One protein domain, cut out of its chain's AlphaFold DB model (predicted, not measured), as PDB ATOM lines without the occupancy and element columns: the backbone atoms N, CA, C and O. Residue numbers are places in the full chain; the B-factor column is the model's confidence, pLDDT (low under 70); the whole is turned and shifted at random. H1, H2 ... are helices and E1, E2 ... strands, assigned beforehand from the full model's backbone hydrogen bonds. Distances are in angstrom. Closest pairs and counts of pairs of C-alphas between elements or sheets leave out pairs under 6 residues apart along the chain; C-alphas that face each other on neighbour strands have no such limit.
ATOM      1  N   LYS A   7     -51.356 -17.248  -9.892       65.94
ATOM      2  CA  LYS A   7     -51.586 -16.409  -8.711       65.94
ATOM      3  C   LYS A   7     -51.946 -15.014  -9.220       65.94
ATOM      4  O   LYS A   7     -51.268 -14.499 -10.105       65.94
ATOM      5  N   ASP A   8     -53.062 -14.448  -8.765       70.69
ATOM      6  CA  ASP A   8     -53.522 -13.101  -9.160       70.69
ATOM      7  C   ASP A   8     -53.569 -12.855 -10.684       70.69
ATOM      8  O   ASP A   8     -53.251 -11.782 -11.195       70.69
ATOM      9  N   GLY A   9     -53.937 -13.887 -11.452       71.50
ATOM     10  CA  GLY A   9     -54.016 -13.819 -12.915       71.50
ATOM     11  C   GLY A   9     -52.679 -13.969 -13.657       71.50
ATOM     12  O   GLY A   9     -52.684 -13.991 -14.889       71.50
ATOM     13  N   LYS A  10     -51.550 -14.138 -12.954       72.06
ATOM     14  CA  LYS A  10     -50.212 -14.330 -13.541       72.06
ATOM     15  C   LYS A  10     -49.609 -15.699 -13.189       72.06
ATOM     16  O   LYS A  10     -49.852 -16.212 -12.100       72.06
ATOM     17  N   PRO A  11     -48.817 -16.318 -14.086       81.12
ATOM     18  CA  PRO A  11     -48.057 -17.508 -13.735       81.12
ATOM     19  C   PRO A  11     -46.981 -17.171 -12.700       81.12
ATOM     20  O   PRO A  11     -46.146 -16.322 -12.996       81.12
ATOM     21  N   TYR A  12     -46.980 -17.836 -11.543       83.12
ATOM     22  CA  TYR A  12     -45.938 -17.646 -10.517       83.12
ATOM     23  C   TYR A  12     -44.764 -18.627 -10.681       83.12
ATOM     24  O   TYR A  12     -43.687 -18.406 -10.148       83.12
ATOM     25  N   VAL A  13     -44.921 -19.689 -11.481       88.62
ATOM     26  CA  VAL A  13     -43.823 -20.590 -11.874       88.62
ATOM     27  C   VAL A  13     -43.534 -20.427 -13.362       88.62
ATOM     28  O   VAL A  13     -44.441 -20.524 -14.192       88.62
ATOM     29  N   ARG A  14     -42.262 -20.221 -13.718       88.44
ATOM     30  CA  ARG A  14     -41.807 -20.070 -15.112       88.44
ATOM     31  C   ARG A  14     -41.351 -21.370 -15.743       88.44
ATOM     32  O   ARG A  14     -41.570 -21.586 -16.932       88.44
ATOM     33  N   LEU A  15     -40.717 -22.229 -14.957       88.44
ATOM     34  CA  LEU A  15     -40.205 -23.513 -15.414       88.44
ATOM     35  C   LEU A  15     -40.316 -24.520 -14.284       88.44
ATOM     36  O   LEU A  15     -39.959 -24.202 -13.155       88.44
ATOM     37  N   VAL A  16     -40.722 -25.740 -14.621       90.62
ATOM     38  CA  VAL A  16     -40.468 -26.933 -13.812       90.62
ATOM     39  C   VAL A  16     -39.935 -28.002 -14.749       90.62
ATOM     40  O   VAL A  16     -40.570 -28.324 -15.751       90.62
ATOM     41  N   THR A  17     -38.763 -28.545 -14.443       93.69
ATOM     42  CA  THR A  17     -38.197 -29.702 -15.144       93.69
ATOM     43  C   THR A  17     -37.863 -30.772 -14.124       93.69
ATOM     44  O   THR A  17     -37.229 -30.479 -13.115       93.69
ATOM     45  N   VAL A  18     -38.282 -32.008 -14.388       94.88
ATOM     46  CA  VAL A  18     -38.013 -33.163 -13.524       94.88
ATOM     47  C   VAL A  18     -37.440 -34.289 -14.371       94.88
ATOM     48  O   VAL A  18     -37.906 -34.534 -15.484       94.88
ATOM     49  N   GLY A  19     -36.436 -34.985 -13.849       96.25
ATOM     50  CA  GLY A  19     -35.817 -36.101 -14.547       96.25
ATOM     51  C   GLY A  19     -35.023 -37.018 -13.629       96.25
ATOM     52  O   GLY A  19     -34.808 -36.732 -12.452       96.25
ATOM     53  N   ARG A  20     -34.576 -38.138 -14.199       97.31
ATOM     54  CA  ARG A  20     -33.605 -39.018 -13.548       97.31
ATOM     55  C   ARG A  20     -32.192 -38.528 -13.866       97.31
ATOM     56  O   ARG A  20     -31.924 -38.239 -15.039       97.31
ATOM     57  N   PRO A  21     -31.290 -38.453 -12.875       96.44
ATOM     58  CA  PRO A  21     -29.882 -38.196 -13.130       96.44
ATOM     59  C   PRO A  21     -29.310 -39.215 -14.119       96.44
ATOM     60  O   PRO A  21     -29.742 -40.369 -14.181       96.44
ATOM     61  N   LYS A  22     -28.329 -38.785 -14.913       96.69
ATOM     62  CA  LYS A  22     -27.532 -39.719 -15.714       96.69
ATOM     63  C   LYS A  22     -26.686 -40.599 -14.777       96.69
ATOM     64  O   LYS A  22     -26.392 -40.158 -13.667       96.69
ATOM     65  N   PRO A  23     -26.273 -41.805 -15.207       95.06
ATOM     66  CA  PRO A  23     -25.334 -42.628 -14.446       95.06
ATOM     67  C   PRO A  23     -23.973 -41.918 -14.319       95.06
ATOM     68  O   PRO A  23     -23.139 -41.998 -15.216       95.06
ATOM     69  N   ASP A  24     -23.781 -41.164 -13.237       96.94
ATOM     70  CA  ASP A  24     -22.613 -40.313 -12.990       96.94
ATOM     71  C   ASP A  24     -22.370 -40.182 -11.477       96.94
ATOM     72  O   ASP A  24     -23.316 -40.065 -10.696       96.94
ATOM     73  N   GLN A  25     -21.102 -40.169 -11.054       96.00
ATOM     74  CA  GLN A  25     -20.718 -40.074  -9.638       96.00
ATOM     75  C   GLN A  25     -21.227 -38.799  -8.944       96.00
ATOM     76  O   GLN A  25     -21.480 -38.804  -7.740       96.00
ATOM     77  N   ARG A  26     -21.425 -37.710  -9.698       95.62
ATOM     78  CA  ARG A  26     -21.939 -36.429  -9.188       95.62
ATOM     79  C   ARG A  26     -23.398 -36.509  -8.761       95.62
ATOM     80  O   ARG A  26     -23.843 -35.640  -8.023       95.62
ATOM     81  N   ALA A  27     -24.135 -37.536  -9.193       95.56
ATOM     82  CA  ALA A  27     -25.482 -37.773  -8.696       95.56
ATOM     83  C   ALA A  27     -25.485 -38.141  -7.203       95.56
ATOM     84  O   ALA A  27     -26.531 -38.034  -6.582       95.56
ATOM     85  N   GLN A  28     -24.348 -38.564  -6.627       95.62
ATOM     86  CA  GLN A  28     -24.184 -38.838  -5.190       95.62
ATOM     87  C   GLN A  28     -25.296 -39.718  -4.582       95.62
ATOM     88  O   GLN A  28     -25.693 -39.540  -3.437       95.62
ATOM     89  N   GLY A  29     -25.816 -40.670  -5.361       94.88
ATOM     90  CA  GLY A  29     -26.905 -41.556  -4.940       94.88
ATOM     91  C   GLY A  29     -28.317 -40.975  -5.080       94.88
ATOM     92  O   GLY A  29     -29.281 -41.721  -4.930       94.88
ATOM     93  N   PHE A  30     -28.481 -39.697  -5.433       96.81
ATOM     94  CA  PHE A  30     -29.787 -39.124  -5.753       96.81
ATOM     95  C   PHE A  30     -30.331 -39.702  -7.065       96.81
ATOM     96  O   PHE A  30     -29.617 -39.855  -8.056       96.81
ATOM     97  N   THR A  31     -31.627 -40.014  -7.076       96.69
ATOM     98  CA  THR A  31     -32.295 -40.737  -8.174       96.69
ATOM     99  C   THR A  31     -33.310 -39.888  -8.939       96.69
ATOM    100  O   THR A  31     -33.765 -40.281 -10.017       96.69
ATOM    101  N   VAL A  32     -33.628 -38.700  -8.422       96.19
ATOM    102  CA  VAL A  32     -34.551 -37.728  -9.013       96.19
ATOM    103  C   VAL A  32     -33.948 -36.334  -8.877       96.19
ATOM    104  O   VAL A  32     -33.460 -35.972  -7.811       96.19
ATOM    105  N   ALA A  33     -33.999 -35.550  -9.952       95.88
ATOM    106  CA  ALA A  33     -33.632 -34.141  -9.963       95.88
ATOM    107  C   ALA A  33     -34.827 -33.303 -10.425       95.88
ATOM    108  O   ALA A  33     -35.493 -33.654 -11.403       95.88
ATOM    109  N   ALA A  34     -35.078 -32.194  -9.732       94.94
ATOM    110  CA  ALA A  34     -36.104 -31.223 -10.084       94.94
ATOM    111  C   ALA A  34     -35.502 -29.814 -10.086       94.94
ATOM    112  O   ALA A  34     -34.767 -29.449  -9.173       94.94
ATOM    113  N   VAL A  35     -35.824 -29.026 -11.109       95.19
ATOM    114  CA  VAL A  35     -35.421 -27.621 -11.238       95.19
ATOM    115  C   VAL A  35     -36.673 -26.794 -11.449       95.19
ATOM    116  O   VAL A  35     -37.427 -27.049 -12.391       95.19
ATOM    117  N   SER A  36     -36.874 -25.799 -10.589       94.12
ATOM    118  CA  SER A  36     -37.945 -24.816 -10.731       94.12
ATOM    119  C   SER A  36     -37.350 -23.421 -10.895       94.12
ATOM    120  O   SER A  36     -36.350 -23.105 -10.253       94.12
ATOM    121  N   ARG A  37     -37.944 -22.597 -11.762       93.81
ATOM    122  CA  ARG A  37     -37.573 -21.185 -11.942       93.81
ATOM    123  C   ARG A  37     -38.790 -20.301 -11.708       93.81
ATOM    124  O   ARG A  37     -39.873 -20.596 -12.218       93.81
ATOM    125  N   PHE A  38     -38.563 -19.207 -10.998       93.44
ATOM    126  CA  PHE A  38     -39.538 -18.184 -10.630       93.44
ATOM    127  C   PHE A  38     -39.055 -16.829 -11.154       93.44
ATOM    128  O   PHE A  38     -37.882 -16.704 -11.514       93.44
ATOM    129  N   ASP A  39     -39.941 -15.835 -11.224       90.62
ATOM    130  CA  ASP A  39     -39.533 -14.468 -11.585       90.62
ATOM    131  C   ASP A  39     -38.830 -13.749 -10.433       90.62
ATOM    132  O   ASP A  39     -38.010 -12.864 -10.663       90.62
ATOM    133  N   ASN A  40     -39.189 -14.097  -9.199       91.38
ATOM    134  CA  ASN A  40     -38.708 -13.467  -7.980       91.38
ATOM    135  C   ASN A  40     -38.838 -14.440  -6.794       91.38
ATOM    136  O   ASN A  40     -39.439 -15.516  -6.897       91.38
ATOM    137  N   SER A  41     -38.267 -14.049  -5.657       93.06
ATOM    138  CA  SER A  41     -38.284 -14.832  -4.422       93.06
ATOM    139  C   SER A  41     -39.674 -14.927  -3.780       93.06
ATOM    140  O   SER A  41     -39.979 -15.952  -3.175       93.06
ATOM    141  N   GLU A  42     -40.548 -13.933  -3.947       93.12
ATOM    142  CA  GLU A  42     -41.917 -13.951  -3.405       93.12
ATOM    143  C   GLU A  42     -42.767 -15.060  -4.046       93.12
ATOM    144  O   GLU A  42     -43.482 -15.789  -3.352       93.12
ATOM    145  N   ASP A  43     -42.642 -15.247  -5.359       93.06
ATOM    146  CA  ASP A  43     -43.296 -16.329  -6.098       93.06
ATOM    147  C   ASP A  43     -42.787 -17.711  -5.660       93.06
ATOM    148  O   ASP A  43     -43.570 -18.660  -5.551       93.06
ATOM    149  N   MET A  44     -41.487 -17.823  -5.361       93.62
ATOM    150  CA  MET A  44     -40.885 -19.045  -4.818       93.62
ATOM    151  C   MET A  44     -41.409 -19.348  -3.408       93.62
ATOM    152  O   MET A  44     -41.817 -20.478  -3.139       93.62
ATOM    153  N   VAL A  45     -41.479 -18.339  -2.531       93.56
ATOM    154  CA  VAL A  45     -42.011 -18.471  -1.163       93.56
ATOM    155  C   VAL A  45     -43.479 -18.892  -1.184       93.56
ATOM    156  O   VAL A  45     -43.861 -19.798  -0.438       93.56
ATOM    157  N   TYR A  46     -44.288 -18.290  -2.059       92.12
ATOM    158  CA  TYR A  46     -45.679 -18.692  -2.251       92.12
ATOM    159  C   TYR A  46     -45.782 -20.141  -2.740       92.12
ATOM    160  O   TYR A  46     -46.574 -20.926  -2.214       92.12
ATOM    161  N   TYR A  47     -44.969 -20.526  -3.726       91.88
ATOM    162  CA  TYR A  47     -44.942 -21.897  -4.225       91.88
ATOM    163  C   TYR A  47     -44.576 -22.908  -3.131       91.88
ATOM    164  O   TYR A  47     -45.243 -23.934  -3.035       91.88
ATOM    165  N   ASP A  48     -43.571 -22.631  -2.295       92.19
ATOM    166  CA  ASP A  48     -43.100 -23.596  -1.291       92.19
ATOM    167  C   ASP A  48     -44.023 -23.714  -0.061       92.19
ATOM    168  O   ASP A  48     -44.121 -24.799   0.526       92.19
ATOM    169  N   ASN A  49     -44.710 -22.625   0.314       92.00
ATOM    170  CA  ASN A  49     -45.463 -22.540   1.574       92.00
ATOM    171  C   ASN A  49     -46.988 -22.479   1.419       92.00
ATOM    172  O   ASN A  49     -47.703 -22.963   2.295       92.00
ATOM    173  N   GLU A  50     -47.500 -21.887   0.340       91.06
ATOM    174  CA  GLU A  50     -48.930 -21.561   0.206       91.06
ATOM    175  C   GLU A  50     -49.619 -22.311  -0.941       91.06
ATOM    176  O   GLU A  50     -50.837 -22.503  -0.925       91.06
ATOM    177  N   CYS A  51     -48.870 -22.767  -1.947       89.19
ATOM    178  CA  CYS A  51     -49.446 -23.502  -3.067       89.19
ATOM    179  C   CYS A  51     -49.971 -24.879  -2.629       89.19
ATOM    180  O   CYS A  51     -49.203 -25.809  -2.385       89.19
ATOM    181  N   LEU A  52     -51.298 -25.047  -2.634       87.62
ATOM    182  CA  LEU A  52     -51.964 -26.303  -2.262       87.62
ATOM    183  C   LEU A  52     -51.520 -27.496  -3.123       87.62
ATOM    184  O   LEU A  52     -51.241 -28.571  -2.599       87.62
ATOM    185  N   CYS A  53     -51.380 -27.300  -4.438       85.75
ATOM    186  CA  CYS A  53     -50.914 -28.359  -5.339       85.75
ATOM    187  C   CYS A  53     -49.463 -28.769  -5.034       85.75
ATOM    188  O   CYS A  53     -49.125 -29.953  -5.097       85.75
ATOM    189  N   HIS A  54     -48.604 -27.807  -4.682       89.38
ATOM    190  CA  HIS A  54     -47.239 -28.101  -4.263       89.38
ATOM    191  C   HIS A  54     -47.219 -28.800  -2.899       89.38
ATOM    192  O   HIS A  54     -46.473 -29.761  -2.727       89.38
ATOM    193  N   ALA A  55     -48.074 -28.392  -1.960       91.31
ATOM    194  CA  ALA A  55     -48.195 -29.017  -0.647       91.31
ATOM    195  C   ALA A  55     -48.601 -30.502  -0.735       91.31
ATOM    196  O   ALA A  55     -48.020 -31.344  -0.041       91.31
ATOM    197  N   GLU A  56     -49.538 -30.848  -1.624       90.75
ATOM    198  CA  GLU A  56     -49.922 -32.240  -1.900       90.75
ATOM    199  C   GLU A  56     -48.745 -33.046  -2.466       90.75
ATOM    200  O   GLU A  56     -48.412 -34.121  -1.956       90.75
ATOM    201  N   LEU A  57     -48.053 -32.501  -3.473       90.94
ATOM    202  CA  LEU A  57     -46.896 -33.154  -4.086       90.94
ATOM    203  C   LEU A  57     -45.743 -33.338  -3.085       90.94
ATOM    204  O   LEU A  57     -45.132 -34.405  -3.039       90.94
ATOM    205  N   LYS A  58     -45.461 -32.322  -2.264       92.06
ATOM    206  CA  LYS A  58     -44.434 -32.340  -1.211       92.06
ATOM    207  C   LYS A  58     -44.768 -33.379  -0.141       92.06
ATOM    208  O   LYS A  58     -43.869 -34.072   0.327       92.06
ATOM    209  N   SER A  59     -46.044 -33.532   0.212       95.00
ATOM    210  CA  SER A  59     -46.502 -34.559   1.160       95.00
ATOM    211  C   SER A  59     -46.303 -35.972   0.614       95.00
ATOM    212  O   SER A  59     -45.794 -36.832   1.330       95.00
ATOM    213  N   PHE A  60     -46.627 -36.205  -0.660       94.56
ATOM    214  CA  PHE A  60     -46.337 -37.481  -1.316       94.56
ATOM    215  C   PHE A  60     -44.828 -37.744  -1.425       94.56
ATOM    216  O   PHE A  60     -44.365 -38.820  -1.073       94.56
ATOM    217  N   ALA A  61     -44.035 -36.760  -1.854       93.94
ATOM    218  CA  ALA A  61     -42.588 -36.920  -1.980       93.94
ATOM    219  C   ALA A  61     -41.938 -37.315  -0.643       93.94
ATOM    220  O   ALA A  61     -41.107 -38.223  -0.613       93.94
ATOM    221  N   LYS A  62     -42.370 -36.692   0.463       95.06
ATOM    222  CA  LYS A  62     -41.908 -37.005   1.824       95.06
ATOM    223  C   LYS A  62     -42.155 -38.447   2.255       95.06
ATOM    224  O   LYS A  62     -41.414 -38.936   3.100       95.06
ATOM    225  N   SER A  63     -43.174 -39.121   1.720       97.06
ATOM    226  CA  SER A  63     -43.456 -40.514   2.087       97.06
ATOM    227  C   SER A  63     -42.619 -41.532   1.312       97.06
ATOM    228  O   SER A  63     -42.571 -42.692   1.716       97.06
ATOM    229  N   VAL A  64     -41.968 -41.123   0.217       96.75
ATOM    230  CA  VAL A  64     -41.257 -42.039  -0.693       96.75
ATOM    231  C   VAL A  64     -39.763 -41.758  -0.827       96.75
ATOM    232  O   VAL A  64     -39.036 -42.630  -1.294       96.75
TER     233      VAL A  64
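AT A GLANCE: This is residues 7 to 64 of the 80 residues of the protein "Stress-response A/B barrel domain-containing protein" of Fusarium sp. AF-4 (UniProt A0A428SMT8). The model is a loose, open U: a narrow two-stranded hairpin, E1 and E2, makes one arm, helix H2 makes the other, and the shorter helix H1 joins them at one end. The long loop of residues 20 to 32 prolongs the hairpin at the end away from H1, the first printed residues trail off at the opposite end, and residues 59 to 64 of H2 stick out. The printed part has 58 residues, with two named strands and then two named helices in the order E1, E2, H1, H2; the sheet has the order E1 - E2 and is antiparallel, and the class is mixed, helices and strands. The whole is loose, with a radius of gyration of the C-alphas of 13.7 A, and elongated, spanning 42 by 25 by 14 A.

HOW THE PARTS SIT: Strand E1, residues 15 to 19, and strand E2, residues 33 to 37, form a hairpin of antiparallel neighbours, their directions 175 degrees apart. The C-alphas of Val 18 and Ala 34 face each other at 4.4 A. N 17 and O 35 are within hydrogen-bond range at 2.9 A, as are N 35 and O 17 at 2.8 A. Helix H1, residues 41 to 49, follows E2 after a tight link of 3 residues. H1 is apart from E1. Helix H2, residues 52 to 64, touches H1 only at the corner by their link, with residues 54 to 55 alone; the closest C-alphas, those of Tyr 47 and His 54, are 6.6 A apart. The two helices run the same way at a steep tilt of 59 degrees. H2 is apart from both E1 and E2. Every O i to N i+4 pair of H1 is within hydrogen-bond range, and 7 of 9 are in H2.

IN THESE COORDINATES: E1 begins at C-alpha 15, at (-40.205, -23.513, -15.414), and measures 13.4 A from first to last C-alpha. E2 measures 13.7 A between C-alphas 33 and 37. H1 begins at C-alpha 41, at (-38.284, -14.832, -4.422), and is 12.1 A long. H2 has 13 residues and is 19.1 A long, ending at C-alpha 64, at (-41.257, -42.039, -0.693).

THE WHOLE: The two C-alphas farthest apart are those of Gly 9 and Gln 25, at 42.5 A. The link from E1 to E2, 13 residues, is long; the link from H1 to H2, 2 residues, is tight. The printed part has no cut. The mean pLDDT of the printed part is 91.4, and residue 7 is under 70.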